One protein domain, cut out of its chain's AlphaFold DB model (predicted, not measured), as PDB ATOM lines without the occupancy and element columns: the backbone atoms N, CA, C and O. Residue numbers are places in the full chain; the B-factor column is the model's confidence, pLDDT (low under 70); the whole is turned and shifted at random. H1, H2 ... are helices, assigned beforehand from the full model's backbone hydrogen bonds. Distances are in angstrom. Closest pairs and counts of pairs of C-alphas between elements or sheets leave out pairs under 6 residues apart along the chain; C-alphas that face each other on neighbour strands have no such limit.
ATOM      1  N   ILE A  23     130.756 116.151  87.288       86.31
ATOM      2  CA  ILE A  23     130.727 117.582  87.601       86.31
ATOM      3  C   ILE A  23     131.163 118.389  86.377       86.31
ATOM      4  O   ILE A  23     130.516 119.381  86.046       86.31
ATOM      5  N   LEU A  24     132.218 117.951  85.684       86.81
ATOM      6  CA  LEU A  24     132.690 118.609  84.467       86.81
ATOM      7  C   LEU A  24     131.690 118.526  83.321       86.81
ATOM      8  O   LEU A  24     131.431 119.533  82.674       86.81
ATOM      9  N   SER A  25     131.098 117.357  83.089       87.00
ATOM     10  CA  SER A  25     130.093 117.185  82.032       87.00
ATOM     11  C   SER A  25     128.811 117.988  82.278       87.00
ATOM     12  O   SER A  25     128.084 118.285  81.332       87.00
ATOM     13  N   ALA A  26     128.543 118.378  83.528       90.25
ATOM     14  CA  ALA A  26     127.434 119.257  83.883       90.25
ATOM     15  C   ALA A  26     127.733 120.754  83.674       90.25
ATOM     16  O   ALA A  26     126.810 121.561  83.813       90.25
ATOM     17  N   MET A  27     128.980 121.141  83.374       90.81
ATOM     18  CA  MET A  27     129.337 122.537  83.109       90.81
ATOM     19  C   MET A  27     128.655 123.026  81.835       90.81
ATOM     20  O   MET A  27     128.738 122.410  80.773       90.81
ATOM     21  N   GLU A  28     127.986 124.169  81.933       92.75
ATOM     22  CA  GLU A  28     127.350 124.788  80.780       92.75
ATOM     23  C   GLU A  28     128.365 125.646  80.009       92.75
ATOM     24  O   GLU A  28     129.110 126.410  80.631       92.75
ATOM     25  N   PRO A  29     128.383 125.605  78.664       90.12
ATOM     26  CA  PRO A  29     129.318 126.398  77.879       90.12
ATOM     27  C   PRO A  29     129.049 127.899  78.042       90.12
ATOM     28  O   PRO A  29     127.899 128.368  78.020       90.12
ATOM     29  N   MET A  30     130.136 128.656  78.169       91.12
ATOM     30  CA  MET A  30     130.144 130.109  78.308       91.12
ATOM     31  C   MET A  30     131.150 130.736  77.345       91.12
ATOM     32  O   MET A  30     132.153 130.115  77.006       91.12
ATOM     33  N   ASP A  31     130.887 131.977  76.937       90.38
ATOM     34  CA  ASP A  31     131.863 132.788  76.211       90.38
ATOM     35  C   ASP A  31     132.986 133.204  77.173       90.38
ATOM     36  O   ASP A  31     132.838 134.108  78.001       90.38
ATOM     37  N   VAL A  32     134.090 132.464  77.109       88.00
ATOM     38  CA  VAL A  32     135.264 132.672  77.956       88.00
ATOM     39  C   VAL A  32     135.972 133.981  77.614       88.00
ATOM     40  O   VAL A  32     136.467 134.638  78.531       88.00
ATOM     41  N   ASP A  33     135.985 134.372  76.341       89.75
ATOM     42  CA  ASP A  33     136.678 135.571  75.871       89.75
ATOM     43  C   ASP A  33     135.918 136.828  76.301       89.75
ATOM     44  O   ASP A  33     136.508 137.747  76.877       89.75
ATOM     45  N   GLY A  34     134.592 136.833  76.125       89.56
ATOM     46  CA  GLY A  34     133.721 137.900  76.616       89.56
ATOM     47  C   GLY A  34     133.796 138.054  78.137       89.56
ATOM     48  O   GLY A  34     133.967 139.162  78.652       89.56
ATOM     49  N   LEU A  35     133.761 136.937  78.872       92.25
ATOM     50  CA  LEU A  35     133.960 136.924  80.322       92.25
ATOM     51  C   LEU A  35     135.330 137.483  80.728       92.25
ATOM     52  O   LEU A  35     135.398 138.287  81.657       92.25
ATOM     53  N   HIS A  36     136.407 137.040  80.074       91.19
ATOM     54  CA  HIS A  36     137.763 137.499  80.361       91.19
ATOM     55  C   HIS A  36     137.864 139.009  80.147       91.19
ATOM     56  O   HIS A  36     138.287 139.711  81.058       91.19
ATOM     57  N   CYS A  37     137.396 139.508  78.998       89.88
ATOM     58  CA  CYS A  37     137.389 140.929  78.660       89.88
ATOM     59  C   CYS A  37     136.719 141.779  79.754       89.88
ATOM     60  O   CYS A  37     137.340 142.700  80.290       89.88
ATOM     61  N   VAL A  38     135.490 141.422  80.149       90.31
ATOM     62  CA  VAL A  38     134.734 142.134  81.195       90.31
ATOM     63  C   VAL A  38     135.420 142.033  82.560       90.31
ATOM     64  O   VAL A  38     135.480 143.012  83.305       90.31
ATOM     65  N   ALA A  39     135.936 140.855  82.918       91.06
ATOM     66  CA  ALA A  39     136.589 140.646  84.204       91.06
ATOM     67  C   ALA A  39     137.894 141.442  84.326       91.06
ATOM     68  O   ALA A  39     138.145 142.027  85.380       91.06
ATOM     69  N   THR A  40     138.719 141.477  83.277       88.06
ATOM     70  CA  THR A  40     139.996 142.201  83.296       88.06
ATOM     71  C   THR A  40     139.810 143.709  83.309       88.06
ATOM     72  O   THR A  40     140.529 144.374  84.044       88.06
ATOM     73  N   ASP A  41     138.809 144.236  82.595       85.44
ATOM     74  CA  ASP A  41     138.449 145.663  82.637       85.44
ATOM     75  C   ASP A  41     138.106 146.127  84.064       85.44
ATOM     76  O   ASP A  41     138.475 147.219  84.485       85.44
ATOM     77  N   TYR A  42     137.474 145.256  84.856       84.81
ATOM     78  CA  TYR A  42     137.166 145.541  86.256       84.81
ATOM     79  C   TYR A  42     138.354 145.345  87.213       84.81
ATOM     80  O   TYR A  42     138.495 146.078  88.194       84.81
ATOM     81  N   LEU A  43     139.178 144.316  86.986       86.12
ATOM     82  CA  LEU A  43     140.264 143.928  87.895       86.12
ATOM     83  C   LEU A  43     141.552 144.735  87.697       86.12
ATOM     84  O   LEU A  43     142.292 144.909  88.666       86.12
ATOM     85  N   ASP A  44     141.812 145.218  86.483       83.12
ATOM     86  CA  ASP A  44     142.953 146.071  86.144       83.12
ATOM     87  C   ASP A  44     142.458 147.449  85.676       83.12
ATOM     88  O   ASP A  44     142.402 147.729  84.476       83.12
ATOM     89  N   PRO A  45     142.040 148.320  86.616       66.75
ATOM     90  CA  PRO A  45     141.513 149.628  86.270       66.75
ATOM     91  C   PRO A  45     142.636 150.515  85.721       66.75
ATOM     92  O   PRO A  45     143.370 151.166  86.474       66.75
ATOM     93  N   GLN A  46     142.762 150.594  84.396       66.06
ATOM     94  CA  GLN A  46     143.614 151.603  83.774       66.06
ATOM     95  C   GLN A  46     143.007 152.995  84.003       66.06
ATOM     96  O   GLN A  46     141.787 153.182  84.051       66.06
ATOM     97  N   LYS A  47     143.862 154.014  84.159       53.41
ATOM     98  CA  LYS A  47     143.407 155.394  84.400       53.41
ATOM     99  C   LYS A  47     142.463 155.850  83.276       53.41
ATOM    100  O   LYS A  47     142.904 156.040  82.150       53.41
ATOM    101  N   GLY A  48     141.195 156.093  83.618       52.91
ATOM    102  CA  GLY A  48     140.191 156.674  82.717       52.91
ATOM    103  C   GLY A  48     139.232 155.690  82.036       52.91
ATOM    104  O   GLY A  48     138.407 156.140  81.247       52.91
ATOM    105  N   GLN A  49     139.282 154.388  82.336       54.25
ATOM    106  CA  GLN A  49     138.403 153.388  81.720       54.25
ATOM    107  C   GLN A  49     137.226 153.019  82.631       54.25
ATOM    108  O   GLN A  49     137.280 152.090  83.422       54.25
ATOM    109  N   ILE A  50     136.119 153.743  82.480       55.22
ATOM    110  CA  ILE A  50     134.801 153.097  82.490       55.22
ATOM    111  C   ILE A  50     134.498 152.899  81.003       55.22
ATOM    112  O   ILE A  50     133.834 153.733  80.396       55.22
ATOM    113  N   SER A  51     135.157 151.924  80.364       63.88
ATOM    114  CA  SER A  51     135.219 151.887  78.893       63.88
ATOM    115  C   SER A  51     134.062 151.131  78.255       63.88
ATOM    116  O   SER A  51     133.750 151.392  77.094       63.88
ATOM    117  N   MET A  52     133.459 150.174  78.962       74.19
ATOM    118  CA  MET A  52     132.416 149.336  78.384       74.19
ATOM    119  C   MET A  52     131.022 149.836  78.733       74.19
ATOM    120  O   MET A  52     130.663 150.007  79.900       74.19
ATOM    121  N   GLU A  53     130.218 150.028  77.690       81.56
ATOM    122  CA  GLU A  53     128.808 150.339  77.852       81.56
ATOM    123  C   GLU A  53     128.059 149.151  78.484       81.56
ATOM    124  O   GLU A  53     128.356 147.989  78.187       81.56
ATOM    125  N   PRO A  54     127.051 149.410  79.335       82.44
ATOM    126  CA  PRO A  54     126.301 148.367  80.039       82.44
ATOM    127  C   PRO A  54     125.715 147.279  79.137       82.44
ATOM    128  O   PRO A  54     125.696 146.103  79.498       82.44
ATOM    129  N   GLU A  55     125.233 147.680  77.964       84.50
ATOM    130  CA  GLU A  55     124.624 146.803  76.963       84.50
ATOM    131  C   GLU A  55     125.667 145.879  76.332       84.50
ATOM    132  O   GLU A  55     125.412 144.688  76.143       84.50
ATOM    133  N   VAL A  56     126.878 146.395  76.101       88.19
ATOM    134  CA  VAL A  56     128.019 145.611  75.621       88.19
ATOM    135  C   VAL A  56     128.411 144.567  76.662       88.19
ATOM    136  O   VAL A  56     128.525 143.391  76.326       88.19
ATOM    137  N   ILE A  57     128.526 144.957  77.938       89.94
ATOM    138  CA  ILE A  57     128.826 144.019  79.033       89.94
ATOM    139  C   ILE A  57     127.748 142.932  79.115       89.94
ATOM    140  O   ILE A  57     128.058 141.746  79.209       89.94
ATOM    141  N   TRP A  58     126.472 143.318  79.061       90.38
ATOM    142  CA  TRP A  58     125.355 142.378  79.102       90.38
ATOM    143  C   TRP A  58     125.423 141.351  77.967       90.38
ATOM    144  O   TRP A  58     125.244 140.157  78.211       90.38
ATOM    145  N   HIS A  59     125.711 141.796  76.743       91.06
ATOM    146  CA  HIS A  59     125.829 140.913  75.587       91.06
ATOM    147  C   HIS A  59     127.056 140.002  75.648       91.06
ATOM    148  O   HIS A  59     126.903 138.804  75.414       91.06
ATOM    149  N   LEU A  60     128.224 140.523  76.035       91.88
ATOM    150  CA  LEU A  60     129.449 139.728  76.216       91.88
ATOM    151  C   LEU A  60     129.275 138.630  77.270       91.88
ATOM    152  O   LEU A  60     129.822 137.541  77.141       91.88
ATOM    153  N   LEU A  61     128.470 138.885  78.303       93.31
ATOM    154  CA  LEU A  61     128.157 137.888  79.326       93.31
ATOM    155  C   LEU A  61     127.013 136.940  78.932       93.31
ATOM    156  O   LEU A  61     126.599 136.127  79.758       93.31
ATOM    157  N   GLY A  62     126.490 137.019  77.704       92.12
ATOM    158  CA  GLY A  62     125.421 136.147  77.204       92.12
ATOM    159  C   GLY A  62     124.028 136.471  77.755       92.12
ATOM    160  O   GLY A  62     123.145 135.607  77.771       92.12
ATOM    161  N   GLY A  63     123.828 137.698  78.238       92.12
ATOM    162  CA  GLY A  63     122.580 138.187  78.812       92.12
ATOM    163  C   GLY A  63     122.079 137.356  79.994       92.12
ATOM    164  O   GLY A  63     122.850 136.756  80.742       92.12
ATOM    165  N   GLU A  64     120.757 137.280  80.174       91.44
ATOM    166  CA  GLU A  64     120.175 136.584  81.328       91.44
ATOM    167  C   GLU A  64     120.552 135.097  81.358       91.44
ATOM    168  O   GLU A  64     120.830 134.545  82.428       91.44
ATOM    169  N   LEU A  65     120.576 134.448  80.189       93.25
ATOM    170  CA  LEU A  65     120.948 133.044  80.087       93.25
ATOM    171  C   LEU A  65     122.391 132.848  80.550       93.25
ATOM    172  O   LEU A  65     122.622 132.026  81.431       93.25
ATOM    173  N   GLY A  66     123.336 133.641  80.045       94.50
ATOM    174  CA  GLY A  66     124.736 133.546  80.447       94.50
ATOM    175  C   GLY A  66     124.960 133.827  81.936       94.50
ATOM    176  O   GLY A  66     125.699 133.090  82.587       94.50
ATOM    177  N   LEU A  67     124.224 134.766  82.542       94.12
ATOM    178  CA  LEU A  67     124.255 134.975  83.997       94.12
ATOM    179  C   LEU A  67     123.696 133.786  84.798       94.12
ATOM    180  O   LEU A  67     124.156 133.505  85.910       94.12
ATOM    181  N   ARG A  68     122.686 133.082  84.269       94.31
ATOM    182  CA  ARG A  68     122.182 131.837  84.872       94.31
ATOM    183  C   ARG A  68     123.233 130.728  84.783       94.31
ATOM    184  O   ARG A  68     123.507 130.117  85.813       94.31
ATOM    185  N   ARG A  69     123.871 130.548  83.619       95.50
ATOM    186  CA  ARG A  69     124.984 129.598  83.430       95.50
ATOM    187  C   ARG A  69     126.129 129.877  84.386       95.50
ATOM    188  O   ARG A  69     126.546 128.986  85.110       95.50
ATOM    189  N   MET A  70     126.552 131.137  84.478       95.38
ATOM    190  CA  MET A  70     127.612 131.590  85.381       95.38
ATOM    191  C   MET A  70     127.341 131.179  86.829       95.38
ATOM    192  O   MET A  70     128.226 130.686  87.525       95.38
ATOM    193  N   ARG A  71     126.095 131.346  87.290       95.19
ATOM    194  CA  ARG A  71     125.690 130.923  88.632       95.19
ATOM    195  C   ARG A  71     125.766 129.408  88.808       95.19
ATOM    196  O   ARG A  71     126.280 128.967  89.830       95.19
ATOM    197  N   ASN A  72     125.223 128.643  87.863       94.44
ATOM    198  CA  ASN A  72     125.202 127.180  87.933       94.44
ATOM    199  C   ASN A  72     126.631 126.623  87.920       94.44
ATOM    200  O   ASN A  72     127.014 125.855  88.799       94.44
ATOM    201  N   ASN A  73     127.446 127.109  86.988       95.06
ATOM    202  CA  ASN A  73     128.847 126.753  86.862       95.06
ATOM    203  C   ASN A  73     129.645 127.116  88.116       95.06
ATOM    204  O   ASN A  73     130.466 126.323  88.554       95.06
ATOM    205  N   ALA A  74     129.390 128.257  88.763       95.00
ATOM    206  CA  ALA A  74     130.079 128.612  90.007       95.00
ATOM    207  C   ALA A  74     129.874 127.572  91.124       95.00
ATOM    208  O   ALA A  74     130.794 127.301  91.896       95.00
ATOM    209  N   ASP A  75     128.690 126.962  91.196       93.25
ATOM    210  CA  ASP A  75     128.399 125.900  92.162       93.25
ATOM    211  C   ASP A  75     129.154 124.601  91.814       93.25
ATOM    212  O   ASP A  75     129.658 123.909  92.707       93.25
ATOM    213  N   LEU A  76     129.313 124.309  90.520       93.56
ATOM    214  CA  LEU A  76     130.132 123.199  90.029       93.56
ATOM    215  C   LEU A  76     131.629 123.442  90.292       93.56
ATOM    216  O   LEU A  76     132.292 122.555  90.822       93.56
ATOM    217  N   LEU A  77     132.148 124.655  90.059       93.50
ATOM    218  CA  LEU A  77     133.535 125.029  90.376       93.50
ATOM    219  C   LEU A  77     133.850 124.852  91.871       93.50
ATOM    220  O   LEU A  77     134.925 124.374  92.226       93.50
ATOM    221  N   LEU A  78     132.916 125.202  92.764       92.25
ATOM    222  CA  LEU A  78     133.071 124.953  94.204       92.25
ATOM    223  C   LEU A  78     133.106 123.460  94.539       92.25
ATOM    224  O   LEU A  78     133.826 123.055  95.454       92.25
ATOM    225  N   SER A  79     132.330 122.655  93.816       90.31
ATOM    226  CA  SER A  79     132.322 121.201  93.980       90.31
ATOM    227  C   SER A  79     133.656 120.606  93.518       90.31
ATOM    228  O   SER A  79     134.264 119.842  94.263       90.31
ATOM    229  N   LEU A  80     134.186 121.048  92.370       89.25
ATOM    230  CA  LEU A  80     135.521 120.673  91.886       89.25
ATOM    231  C   LEU A  80     136.625 121.070  92.876       89.25
ATOM    232  O   LEU A  80     137.485 120.254  93.199       89.25
ATOM    233  N   ALA A  81     136.571 122.282  93.435       88.62
ATOM    234  CA  ALA A  81     137.528 122.721  94.452       88.62
ATOM    235  C   ALA A  81     137.487 121.836  95.708       88.62
ATOM    236  O   ALA A  81     138.527 121.506  96.277       88.62
ATOM    237  N   ALA A  82     136.291 121.419  96.135       85.25
ATOM    238  CA  ALA A  82     136.126 120.501  97.258       85.25
ATOM    239  C   ALA A  82     136.672 119.095  96.953       85.25
ATOM    240  O   ALA A  82     137.236 118.472  97.851       85.25
ATOM    241  N   HIS A  83     136.548 118.617  95.710       83.44
ATOM    242  CA  HIS A  83     137.189 117.376  95.266       83.44
ATOM    243  C   HIS A  83     138.717 117.490  95.298       83.44
ATOM    244  O   HIS A  83     139.371 116.630  95.882       83.44
ATOM    245  N   ALA A  84     139.294 118.560  94.745       80.81
ATOM    246  CA  ALA A  84     140.744 118.768  94.740       80.81
ATOM    247  C   ALA A  84     141.334 118.912  96.156       80.81
ATOM    248  O   ALA A  84     142.398 118.363  96.447       80.81
ATOM    249  N   ALA A  85     140.612 119.558  97.076       79.62
ATOM    250  CA  ALA A  85     141.033 119.712  98.470       79.62
ATOM    251  C   ALA A  85     141.169 118.385  99.244       79.62
ATOM    252  O   ALA A  85     141.768 118.372 100.316       79.62
ATOM    253  N   GLN A  86     140.649 117.265  98.727       78.50
ATOM    254  CA  GLN A  86     140.874 115.942  99.327       78.50
ATOM    255  C   GLN A  86     142.329 115.469  99.176       78.50
ATOM    256  O   GLN A  86     142.789 114.660  99.977       78.50
ATOM    257  N   TRP A  87     143.048 115.983  98.174       71.56
ATOM    258  CA  TRP A  87     144.394 115.539  97.796       71.56
ATOM    259  C   TRP A  87     145.478 116.509  98.281       71.56
ATOM    260  O   TRP A  87     146.586 116.088  98.596       71.56
ATOM    261  N   ASN A  88     145.141 117.798  98.389       72.62
ATOM    262  CA  ASN A  88     145.977 118.841  98.981       72.62
ATOM    263  C   ASN A  88     145.141 119.611 100.012       72.62
ATOM    264  O   ASN A  88     144.454 120.584  99.693       72.62
ATOM    265  N   THR A  89     145.133 119.117 101.249       72.81
ATOM    266  CA  THR A  89     144.193 119.551 102.291       72.81
ATOM    267  C   THR A  89     144.427 120.973 102.780       72.81
ATOM    268  O   THR A  89     143.455 121.665 103.069       72.81
ATOM    269  N   GLU A  90     145.675 121.437 102.865       80.38
ATOM    270  CA  GLU A  90     145.976 122.785 103.361       80.38
ATOM    271  C   GLU A  90     145.737 123.850 102.284       80.38
ATOM    272  O   GLU A  90     144.905 124.745 102.464       80.38
ATOM    273  N   GLU A  91     146.399 123.729 101.130       80.81
ATOM    274  CA  GLU A  91     146.248 124.682 100.029       80.81
ATOM    275  C   GLU A  91     144.833 124.629  99.440       80.81
ATOM    276  O   GLU A  91     144.199 125.666  99.229       80.81
ATOM    277  N   GLY A  92     144.284 123.423  99.270       81.56
ATOM    278  CA  GLY A  92     142.929 123.219  98.770       81.56
ATOM    279  C   GLY A  92     141.859 123.794  99.692       81.56
ATOM    280  O   GLY A  92     140.893 124.379  99.200       81.56
ATOM    281  N   ALA A  93     142.026 123.731 101.020       84.56
ATOM    282  CA  ALA A  93     141.095 124.381 101.944       84.56
ATOM    283  C   ALA A  93     141.134 125.913 101.822       84.56
ATOM    284  O   ALA A  93     140.078 126.555 101.818       84.56
ATOM    285  N   ILE A  94     142.328 126.500 101.685       88.31
ATOM    286  CA  ILE A  94     142.503 127.949 101.509       88.31
ATOM    287  C   ILE A  94     141.880 128.408 100.186       88.31
ATOM    288  O   ILE A  94     141.128 129.389 100.165       88.31
ATOM    289  N   VAL A  95     142.164 127.703  99.087       88.81
ATOM    290  CA  VAL A  95     141.616 128.014  97.761       88.81
ATOM    291  C   VAL A  95     140.098 127.856  97.748       88.81
ATOM    292  O   VAL A  95     139.400 128.786  97.335       88.81
ATOM    293  N   ALA A  96     139.569 126.747  98.270       88.31
ATOM    294  CA  ALA A  96     138.130 126.519  98.345       88.31
ATOM    295  C   ALA A  96     137.422 127.617  99.152       88.31
ATOM    296  O   ALA A  96     136.354 128.083  98.759       88.31
ATOM    297  N   GLU A  97     138.011 128.082 100.255       90.56
ATOM    298  CA  GLU A  97     137.421 129.165 101.041       90.56
ATOM    299  C   GLU A  97     137.453 130.513 100.311       90.56
ATOM    300  O   GLU A  97     136.471 131.260 100.355       90.56
ATOM    301  N   ARG A  98     138.533 130.825  99.582       93.19
ATOM    302  CA  ARG A  98     138.577 132.011  98.708       93.19
ATOM    303  C   ARG A  98     137.479 131.940  97.648       93.19
ATOM    304  O   ARG A  98     136.681 132.870  97.560       93.19
ATOM    305  N   MET A  99     137.360 130.805  96.962       94.56
ATOM    306  CA  MET A  99     136.314 130.578  95.964       94.56
ATOM    307  C   MET A  99     134.905 130.687  96.557       94.56
ATOM    308  O   MET A  99     134.018 131.249  95.919       94.56
ATOM    309  N   ARG A 100     134.666 130.219  97.793       93.06
ATOM    310  CA  ARG A 100     133.364 130.407  98.466       93.06
ATOM    311  C   ARG A 100     133.033 131.884  98.661       93.06
ATOM    312  O   ARG A 100     131.877 132.269  98.491       93.06
ATOM    313  N   ARG A 101     134.017 132.717  99.008       94.88
ATOM    314  CA  ARG A 101     133.820 134.170  99.142       94.88
ATOM    315  C   ARG A 101     133.521 134.822  97.796       94.88
ATOM    316  O   ARG A 101     132.615 135.650  97.733       94.88
ATOM    317  N   ASP A 102     134.217 134.423  96.735       95.38
ATOM    318  CA  ASP A 102     133.927 134.905  95.380       95.38
ATOM    319  C   ASP A 102     132.516 134.499  94.939       95.38
ATOM    320  O   ASP A 102     131.750 135.334  94.468       95.38
ATOM    321  N   ALA A 103     132.114 133.252  95.196       94.12
ATOM    322  CA  ALA A 103     130.774 132.768  94.883       94.12
ATOM    323  C   ALA A 103     129.683 133.557  95.625       94.12
ATOM    324  O   ALA A 103     128.607 133.808  95.079       94.12
ATOM    325  N   LEU A 104     129.934 133.980  96.869       95.00
ATOM    326  CA  LEU A 104     129.015 134.855  97.601       95.00
ATOM    327  C   LEU A 104     128.909 136.242  96.955       95.00
ATOM    328  O   LEU A 104     127.792 136.749  96.833       95.00
ATOM    329  N   ARG A 105     130.030 136.828  96.510       94.88
ATOM    330  CA  ARG A 105     130.037 138.103  95.768       94.88
ATOM    331  C   ARG A 105     129.268 137.979  94.460       94.88
ATOM    332  O   ARG A 105     128.318 138.728  94.254       94.88
ATOM    333  N   LEU A 106     129.567 136.951  93.666       95.81
ATOM    334  CA  LEU A 106     128.843 136.613  92.442       95.81
ATOM    335  C   LEU A 106     127.333 136.516  92.696       95.81
ATOM    336  O   LEU A 106     126.533 137.186  92.047       95.81
ATOM    337  N   ARG A 107     126.909 135.715  93.680       95.06
ATOM    338  CA  ARG A 107     125.483 135.533  94.002       95.06
ATOM    339  C   ARG A 107     124.817 136.830  94.461       95.06
ATOM    340  O   ARG A 107     123.639 137.033  94.159       95.06
ATOM    341  N   SER A 108     125.533 137.674  95.201       94.50
ATOM    342  CA  SER A 108     125.047 138.989  95.624       94.50
ATOM    343  C   SER A 108     124.858 139.915  94.423       94.50
ATOM    344  O   SER A 108     123.762 140.447  94.241       94.50
ATOM    345  N   ALA A 109     125.868 140.025  93.560       93.44
ATOM    346  CA  ALA A 109     125.829 140.835  92.348       93.44
ATOM    347  C   ALA A 109     124.687 140.401  91.414       93.44
ATOM    348  O   ALA A 109     123.831 141.205  91.051       93.44
ATOM    349  N   LEU A 110     124.555 139.097  91.143       93.56
ATOM    350  CA  LEU A 110     123.450 138.552  90.345       93.56
ATOM    351  C   LEU A 110     122.068 138.824  90.958       93.56
ATOM    352  O   LEU A 110     121.087 139.016  90.236       93.56
ATOM    353  N   ARG A 111     121.957 138.820  92.291       91.81
ATOM    354  CA  ARG A 111     120.707 139.170  92.977       91.81
ATOM    355  C   ARG A 111     120.376 140.646  92.784       91.81
ATOM    356  O   ARG A 111     119.226 140.958  92.501       91.81
ATOM    357  N   GLN A 112     121.363 141.526  92.917       90.50
ATOM    358  CA  GLN A 112     121.196 142.962  92.701       90.50
ATOM    359  C   GLN A 112     120.810 143.276  91.249       90.50
ATOM    360  O   GLN A 112     119.879 144.047  91.048       90.50
ATOM    361  N   ILE A 113     121.410 142.602  90.258       89.44
ATOM    362  CA  ILE A 113     121.013 142.717  88.842       89.44
ATOM    363  C   ILE A 113     119.538 142.348  88.672       89.44
ATOM    364  O   ILE A 113     118.767 143.126  88.114       89.44
ATOM    365  N   ARG A 114     119.105 141.196  89.209       88.44
ATOM    366  CA  ARG A 114     117.691 140.784  89.139       88.44
ATOM    367  C   ARG A 114     116.759 141.805  89.786       88.44
ATOM    368  O   ARG A 114     115.753 142.161  89.185       88.44
ATOM    369  N   LEU A 115     117.087 142.282  90.988       86.31
ATOM    370  CA  LEU A 115     116.288 143.296  91.681       86.31
ATOM    371  C   LEU A 115     116.231 144.616  90.898       86.31
ATOM    372  O   LEU A 115     115.169 145.229  90.831       86.31
ATOM    373  N   GLY A 116     117.339 145.024  90.276       83.75
ATOM    374  CA  GLY A 116     117.408 146.196  89.405       83.75
ATOM    375  C   GLY A 116     116.503 146.069  88.180       83.75
ATOM    376  O   GLY A 116     115.719 146.978  87.912       83.75
ATOM    377  N   MET A 117     116.532 144.916  87.499       81.75
ATOM    378  CA  MET A 117     115.649 144.633  86.360       81.75
ATOM    379  C   MET A 117     114.171 144.683  86.762       81.75
ATOM    380  O   MET A 117     113.376 145.354  86.108       81.75
ATOM    381  N   PHE A 118     113.796 144.040  87.875       82.12
ATOM    382  CA  PHE A 118     112.424 144.122  88.382       82.12
ATOM    383  C   PHE A 118     112.030 145.567  88.705       82.12
ATOM    384  O   PHE A 118     110.971 146.024  88.285       82.12
ATOM    385  N   SER A 119     112.887 146.312  89.406       77.31
ATOM    386  CA  SER A 119     112.620 147.706  89.765       77.31
ATOM    387  C   SER A 119     112.358 148.585  88.541       77.31
ATOM    388  O   SER A 119     111.419 149.378  88.562       77.31
ATOM    389  N   GLN A 120     113.116 148.423  87.453       77.38
ATOM    390  CA  GLN A 120     112.870 149.165  86.214       77.38
ATOM    391  C   GLN A 120     111.492 148.843  85.627       77.38
ATOM    392  O   GLN A 120     110.769 149.765  85.262       77.38
ATOM    393  N   ILE A 121     111.113 147.563  85.576       77.06
ATOM    394  CA  ILE A 121     109.811 147.137  85.044       77.06
ATOM    395  C   ILE A 121     108.663 147.778  85.839       77.06
ATOM    396  O   ILE A 121     107.675 148.208  85.253       77.06
ATOM    397  N   PHE A 122     108.798 147.876  87.166       76.00
ATOM    398  CA  PHE A 122     107.731 148.380  88.038       76.00
ATOM    399  C   PHE A 122     107.737 149.898  88.254       76.00
ATOM    400  O   PHE A 122     106.678 150.480  88.473       76.00
ATOM    401  N   THR A 123     108.903 150.548  88.245       75.38
ATOM    402  CA  THR A 123     109.044 151.965  88.640       75.38
ATOM    403  C   THR A 123     109.631 152.863  87.556       75.38
ATOM    404  O   THR A 123     109.713 154.072  87.757       75.38
ATOM    405  N   GLY A 124     110.076 152.306  86.423       64.75
ATOM    406  CA  GLY A 124     110.718 153.062  85.342       64.75
ATOM    407  C   GLY A 124     112.058 153.708  85.727       64.75
ATOM    408  O   GLY A 124     112.594 154.522  84.973       64.75
ATOM    409  N   ARG A 125     112.611 153.389  86.908       61.06
ATOM    410  CA  ARG A 125     113.825 154.022  87.438       61.06
ATOM    411  C   ARG A 125     115.087 153.464  86.768       61.06
ATOM    412  O   ARG A 125     115.213 152.260  86.554       61.06
ATOM    413  N   HIS A 126     116.017 154.365  86.447       56.34
ATOM    414  CA  HIS A 126     117.209 154.089  85.639       56.34
ATOM    415  C   HIS A 126     118.286 153.219  86.318       56.34
ATOM    416  O   HIS A 126     118.488 153.242  87.533       56.34
ATOM    417  N   TRP A 127     119.012 152.508  85.453       66.44
ATOM    418  CA  TRP A 127     119.960 151.400  85.642       66.44
ATOM    419  C   TRP A 127     121.366 151.756  86.164       66.44
ATOM    420  O   TRP A 127     122.350 151.155  85.747       66.44
ATOM    421  N   VAL A 128     121.522 152.723  87.069       63.16
ATOM    422  CA  VAL A 128     122.864 153.282  87.354       63.16
ATOM    423  C   VAL A 128     123.861 152.256  87.935       63.16
ATOM    424  O   VAL A 128     125.057 152.372  87.695       63.16
ATOM    425  N   SER A 129     123.403 151.235  88.669       68.62
ATOM    426  CA  SER A 129     124.310 150.290  89.342       68.62
ATOM    427  C   SER A 129     124.564 148.982  88.584       68.62
ATOM    428  O   SER A 129     125.616 148.376  88.774       68.62
ATOM    429  N   VAL A 130     123.631 148.554  87.724       75.50
ATOM    430  CA  VAL A 130     123.659 147.252  87.020       75.50
ATOM    431  C   VAL A 130     124.996 146.945  86.321       75.50
ATOM    432  O   VAL A 130     125.454 145.807  86.446       75.50
ATOM    433  N   PRO A 131     125.667 147.907  85.652       78.81
ATOM    434  CA  PRO A 131     126.933 147.640  84.963       78.81
ATOM    435  C   PRO A 131     128.031 147.207  85.936       78.81
ATOM    436  O   PRO A 131     128.735 146.229  85.693       78.81
ATOM    437  N   PHE A 132     128.099 147.871  87.095       84.12
ATOM    438  CA  PHE A 132     129.048 147.539  88.152       84.12
ATOM    439  C   PHE A 132     128.802 146.129  88.695       84.12
ATOM    440  O   PHE A 132     129.741 145.367  88.900       84.12
ATOM    441  N   GLN A 133     127.537 145.735  88.873       89.44
ATOM    442  CA  GLN A 133     127.228 144.374  89.310       89.44
ATOM    443  C   GLN A 133     127.528 143.313  88.246       89.44
ATOM    444  O   GLN A 133     127.889 142.193  88.602       89.44
ATOM    445  N   LEU A 134     127.392 143.629  86.955       90.56
ATOM    446  CA  LEU A 134     127.780 142.708  85.881       90.56
ATOM    447  C   LEU A 134     129.289 142.454  85.901       90.56
ATOM    448  O   LEU A 134     129.718 141.302  85.869       90.56
ATOM    449  N   GLN A 135     130.080 143.516  86.038       90.94
ATOM    450  CA  GLN A 135     131.531 143.433  86.185       90.94
ATOM    451  C   GLN A 135     131.950 142.711  87.475       90.94
ATOM    452  O   GLN A 135     132.845 141.864  87.457       90.94
ATOM    453  N   GLU A 136     131.277 142.972  88.599       92.19
ATOM    454  CA  GLU A 136     131.539 142.283  89.866       92.19
ATOM    455  C   GLU A 136     131.224 140.780  89.768       92.19
ATOM    456  O   GLU A 136     131.995 139.943  90.242       92.19
ATOM    457  N   ALA A 137     130.121 140.413  89.108       94.31
ATOM    458  CA  ALA A 137     129.779 139.021  88.837       94.31
ATOM    459  C   ALA A 137     130.839 138.346  87.947       94.31
ATOM    460  O   ALA A 137     131.370 137.293  88.309       94.31
ATOM    461  N   ALA A 138     131.182 138.976  86.822       94.31
ATOM    462  CA  ALA A 138     132.169 138.474  85.872       94.31
ATOM    463  C   ALA A 138     133.545 138.279  86.521       94.31
ATOM    464  O   ALA A 138     134.127 137.200  86.430       94.31
ATOM    465  N   SER A 139     134.040 139.284  87.243       94.31
ATOM    466  CA  SER A 139     135.341 139.228  87.916       94.31
ATOM    467  C   SER A 139     135.389 138.178  89.026       94.31
ATOM    468  O   SER A 139     136.369 137.438  89.121       94.31
ATOM    469  N   ALA A 140     134.330 138.043  89.830       95.94
ATOM    470  CA  ALA A 140     134.252 136.999  90.848       95.94
ATOM    471  C   ALA A 140     134.300 135.598  90.218       95.94
ATOM    472  O   ALA A 140     135.085 134.755  90.655       95.94
ATOM    473  N   TYR A 141     133.511 135.355  89.168       96.50
ATOM    474  CA  TYR A 141     133.501 134.068  88.470       96.50
ATOM    475  C   TYR A 141     134.836 133.778  87.764       96.50
ATOM    476  O   TYR A 141     135.367 132.671  87.868       96.50
ATOM    477  N   TYR A 142     135.431 134.780  87.116       95.19
ATOM    478  CA  TYR A 142     136.753 134.673  86.503       95.19
ATOM    479  C   TYR A 142     137.827 134.271  87.522       95.19
ATOM    480  O   TYR A 142     138.575 133.320  87.300       95.19
ATOM    481  N   LEU A 143     137.863 134.930  88.683       94.88
ATOM    482  CA  LEU A 143     138.814 134.595  89.741       94.88
ATOM    483  C   LEU A 143     138.601 133.183  90.304       94.88
ATOM    484  O   LEU A 143     139.581 132.524  90.651       94.88
ATOM    485  N   MET A 144     137.355 132.702  90.381       95.44
ATOM    486  CA  MET A 144     137.075 131.313  90.766       95.44
ATOM    487  C   MET A 144     137.702 130.324  89.780       95.44
ATOM    488  O   MET A 144     138.340 129.371  90.224       95.44
ATOM    489  N   ARG A 145     137.568 130.563  88.468       94.50
ATOM    490  CA  ARG A 145     138.191 129.728  87.424       94.50
ATOM    491  C   ARG A 145     139.712 129.712  87.556       94.50
ATOM    492  O   ARG A 145     140.293 128.639  87.661       94.50
ATOM    493  N   GLN A 146     140.340 130.886  87.643       93.44
ATOM    494  CA  GLN A 146     141.799 131.009  87.764       93.44
ATOM    495  C   GLN A 146     142.345 130.298  89.009       93.44
ATOM    496  O   GLN A 146     143.338 129.580  88.946       93.44
ATOM    497  N   ARG A 147     141.665 130.449  90.151       92.62
ATOM    498  CA  ARG A 147     142.051 129.777  91.400       92.62
ATOM    499  C   ARG A 147     141.891 128.265  91.321       92.62
ATOM    500  O   ARG A 147     142.714 127.551  91.884       92.62
ATOM    501  N   LEU A 148     140.852 127.787  90.640       91.12
ATOM    502  CA  LEU A 148     140.648 126.360  90.433       91.12
ATOM    503  C   LEU A 148     141.726 125.772  89.518       91.12
ATOM    504  O   LEU A 148     142.292 124.742  89.859       91.12
ATOM    505  N   LEU A 149     142.046 126.435  88.403       90.69
ATOM    506  CA  LEU A 149     143.122 126.011  87.502       90.69
ATOM    507  C   LEU A 149     144.456 125.910  88.247       90.69
ATOM    508  O   LEU A 149     145.075 124.850  88.226       90.69
ATOM    509  N   ALA A 150     144.822 126.948  89.005       87.62
ATOM    510  CA  ALA A 150     146.037 126.945  89.821       87.62
ATOM    511  C   ALA A 150     146.056 125.798  90.852       87.62
ATOM    512  O   ALA A 150     147.086 125.165  91.064       87.62
ATOM    513  N   LEU A 151     144.911 125.479  91.468       85.62
ATOM    514  CA  LEU A 151     144.809 124.356  92.405       85.62
ATOM    515  C   LEU A 151     145.021 122.996  91.716       85.62
ATOM    516  O   LEU A 151     145.614 122.088  92.302       85.62
ATOM    517  N   TYR A 152     144.533 122.834  90.486       85.19
ATOM    518  CA  TYR A 152     144.717 121.606  89.708       85.19
ATOM    519  C   TYR A 152     146.121 121.493  89.106       85.19
ATOM    520  O   TYR A 152     146.629 120.379  89.004       85.19
ATOM    521  N   GLU A 153     146.779 122.609  88.787       82.06
ATOM    522  CA  GLU A 153     148.196 122.638  88.409       82.06
ATOM    523  C   GLU A 153     149.090 122.070  89.516       82.06
ATOM    524  O   GLU A 153     149.960 121.246  89.234       82.06
ATOM    525  N   THR A 154     148.856 122.459  90.776       74.94
ATOM    526  CA  THR A 154     149.666 121.987  91.912       74.94
ATOM    527  C   THR A 154     149.286 120.586  92.378       74.94
ATOM    528  O   THR A 154     150.141 119.850  92.868       74.94
ATOM    529  N   SER A 155     148.017 120.195  92.219       68.12
ATOM    530  CA  SER A 155     147.514 118.925  92.750       68.12
ATOM    531  C   SER A 155     147.562 117.777  91.735       68.12
ATOM    532  O   SER A 155     147.946 116.676  92.114       68.12
ATOM    533  N   HIS A 156     147.149 117.986  90.473       66.00
ATOM    534  CA  HIS A 156     146.983 116.933  89.452       66.00
ATOM    535  C   HIS A 156     147.143 117.463  88.010       66.00
ATOM    536  O   HIS A 156     146.156 117.690  87.303       66.00
ATOM    537  N   VAL A 157     148.385 117.532  87.512       63.12
ATOM    538  CA  VAL A 157     148.704 117.970  86.131       63.12
ATOM    539  C   VAL A 157     147.954 117.162  85.056       63.12
ATOM    540  O   VAL A 157     147.614 117.701  84.008       63.12
ATOM    541  N   GLY A 158     147.628 115.888  85.312       64.94
ATOM    542  CA  GLY A 158     146.908 115.034  84.356       64.94
ATOM    543  C   GLY A 158     145.438 115.410  84.116       64.94
ATOM    544  O   GLY A 158     144.914 115.131  83.042       64.94
ATOM    545  N   LEU A 159     144.777 116.060  85.081       73.50
ATOM    546  CA  LEU A 159     143.365 116.471  84.983       73.50
ATOM    547  C   LEU A 159     143.201 117.913  84.478       73.50
ATOM    548  O   LEU A 159     142.115 118.311  84.054       73.50
ATOM    549  N   LEU A 160     144.288 118.686  84.488       73.56
ATOM    550  CA  LEU A 160     144.313 120.084  84.072       73.56
ATOM    551  C   LEU A 160     143.846 120.313  82.620       73.56
ATOM    552  O   LEU A 160     143.044 121.224  82.425       73.56
ATOM    553  N   PRO A 161     144.255 119.520  81.605       73.06
ATOM    554  CA  PRO A 161     143.851 119.781  80.222       73.06
ATOM    555  C   PRO A 161     142.339 119.648  80.013       73.06
ATOM    556  O   PRO A 161     141.740 120.436  79.291       73.06
ATOM    557  N   GLN A 162     141.717 118.672  80.675       74.69
ATOM    558  CA  GLN A 162     140.276 118.429  80.598       74.69
ATOM    559  C   GLN A 162     139.485 119.498  81.360       74.69
ATOM    560  O   GLN A 162     138.458 119.965  80.876       74.69
ATOM    561  N   LEU A 163     139.992 119.935  82.518       78.44
ATOM    562  CA  LEU A 163     139.412 121.054  83.257       78.44
ATOM    563  C   LEU A 163     139.466 122.347  82.432       78.44
ATOM    564  O   LEU A 163     138.443 123.001  82.275       78.44
ATOM    565  N   ALA A 164     140.629 122.691  81.875       76.00
ATOM    566  CA  ALA A 164     140.829 123.921  81.108       76.00
ATOM    567  C   ALA A 164     139.981 123.989  79.828       76.00
ATOM    568  O   ALA A 164     139.623 125.076  79.392       76.00
ATOM    569  N   GLN A 165     139.644 122.844  79.229       78.81
ATOM    570  CA  GLN A 165     138.742 122.785  78.074       78.81
ATOM    571  C   GLN A 165     137.270 122.983  78.449       78.81
ATOM    572  O   GLN A 165     136.484 123.432  77.617       78.81
ATOM    573  N   ALA A 166     136.885 122.622  79.672       76.00
ATOM    574  CA  ALA A 166     135.495 122.646  80.111       76.00
ATOM    575  C   ALA A 166     135.066 123.985  80.725       76.00
ATOM    576  O   ALA A 166     133.862 124.246  80.805       76.00
ATOM    577  N   ILE A 167     136.013 124.797  81.215       77.12
ATOM    578  CA  ILE A 167     135.708 125.984  82.030       77.12
ATOM    579  C   ILE A 167     136.121 127.286  81.393       77.12
ATOM    580  O   ILE A 167     137.243 127.414  80.866       77.12
TER     581      ILE A 167
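AT A GLANCE: This is residues 23 to 167 of the 167 residues of an uncharacterized protein of Acidipila sp. EB88 (UniProt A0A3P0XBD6). Three long helices, H3, H4 and H5, lie side by side in an up-and-down bundle, each running against the one before it. The short helix H1 crosses H5, H2 packs on the first residues of H5, and H6 folds back on H5 near its last residues. The printed part has 145 residues with six named helices, H1 to H6 in chain order, and no named strand: all helix. It is compact, with a radius of gyration of the C-alphas of 16.0 A, yet elongated in outline, spanning 52 by 33 by 25 A.

IN THESE COORDINATES: H1 is residues 32 to 43, 15.8 A long, beginning at C-alpha 32 (135.264, 132.672, 77.956). H2 is residues 54 to 60, 10.0 A. H3 is residues 63 to 84, 31.0 A. H4, residues 89 to 123, is the longest at 49.7 A. H5 is residues 130 to 155, 37.5 A. H6 is residues 160 to 166, 10.0 A, ending at C-alpha 166 (135.495, 122.646, 80.111).

HOW THE PARTS SIT: H5 is the hub, touching the five other helices. H1 touches it with the C-alphas of Ala 39 and Ser 139 closest, 4.2 A apart, only just about perpendicular at 73 degrees. H3 and H4 form a hairpin at a shallow tilt of 17 degrees; their closest C-alphas, Ala 81 and Ala 96, are 5.5 A apart. H4 and H5 form another, with the C-alphas of Leu 106 and Ala 137 closest at 4.4 A. H1 and H3 are apart. In the six helices every O i to N i+4 pair is within hydrogen-bond range.

THE WHOLE: The C-alphas farthest apart, Thr 123 and Gly 158, are 53.1 A apart. The printed part has no cut and no long link. Its pLDDT is under 70 at residues 45 to 51, 124 to 129 and 155 to 158.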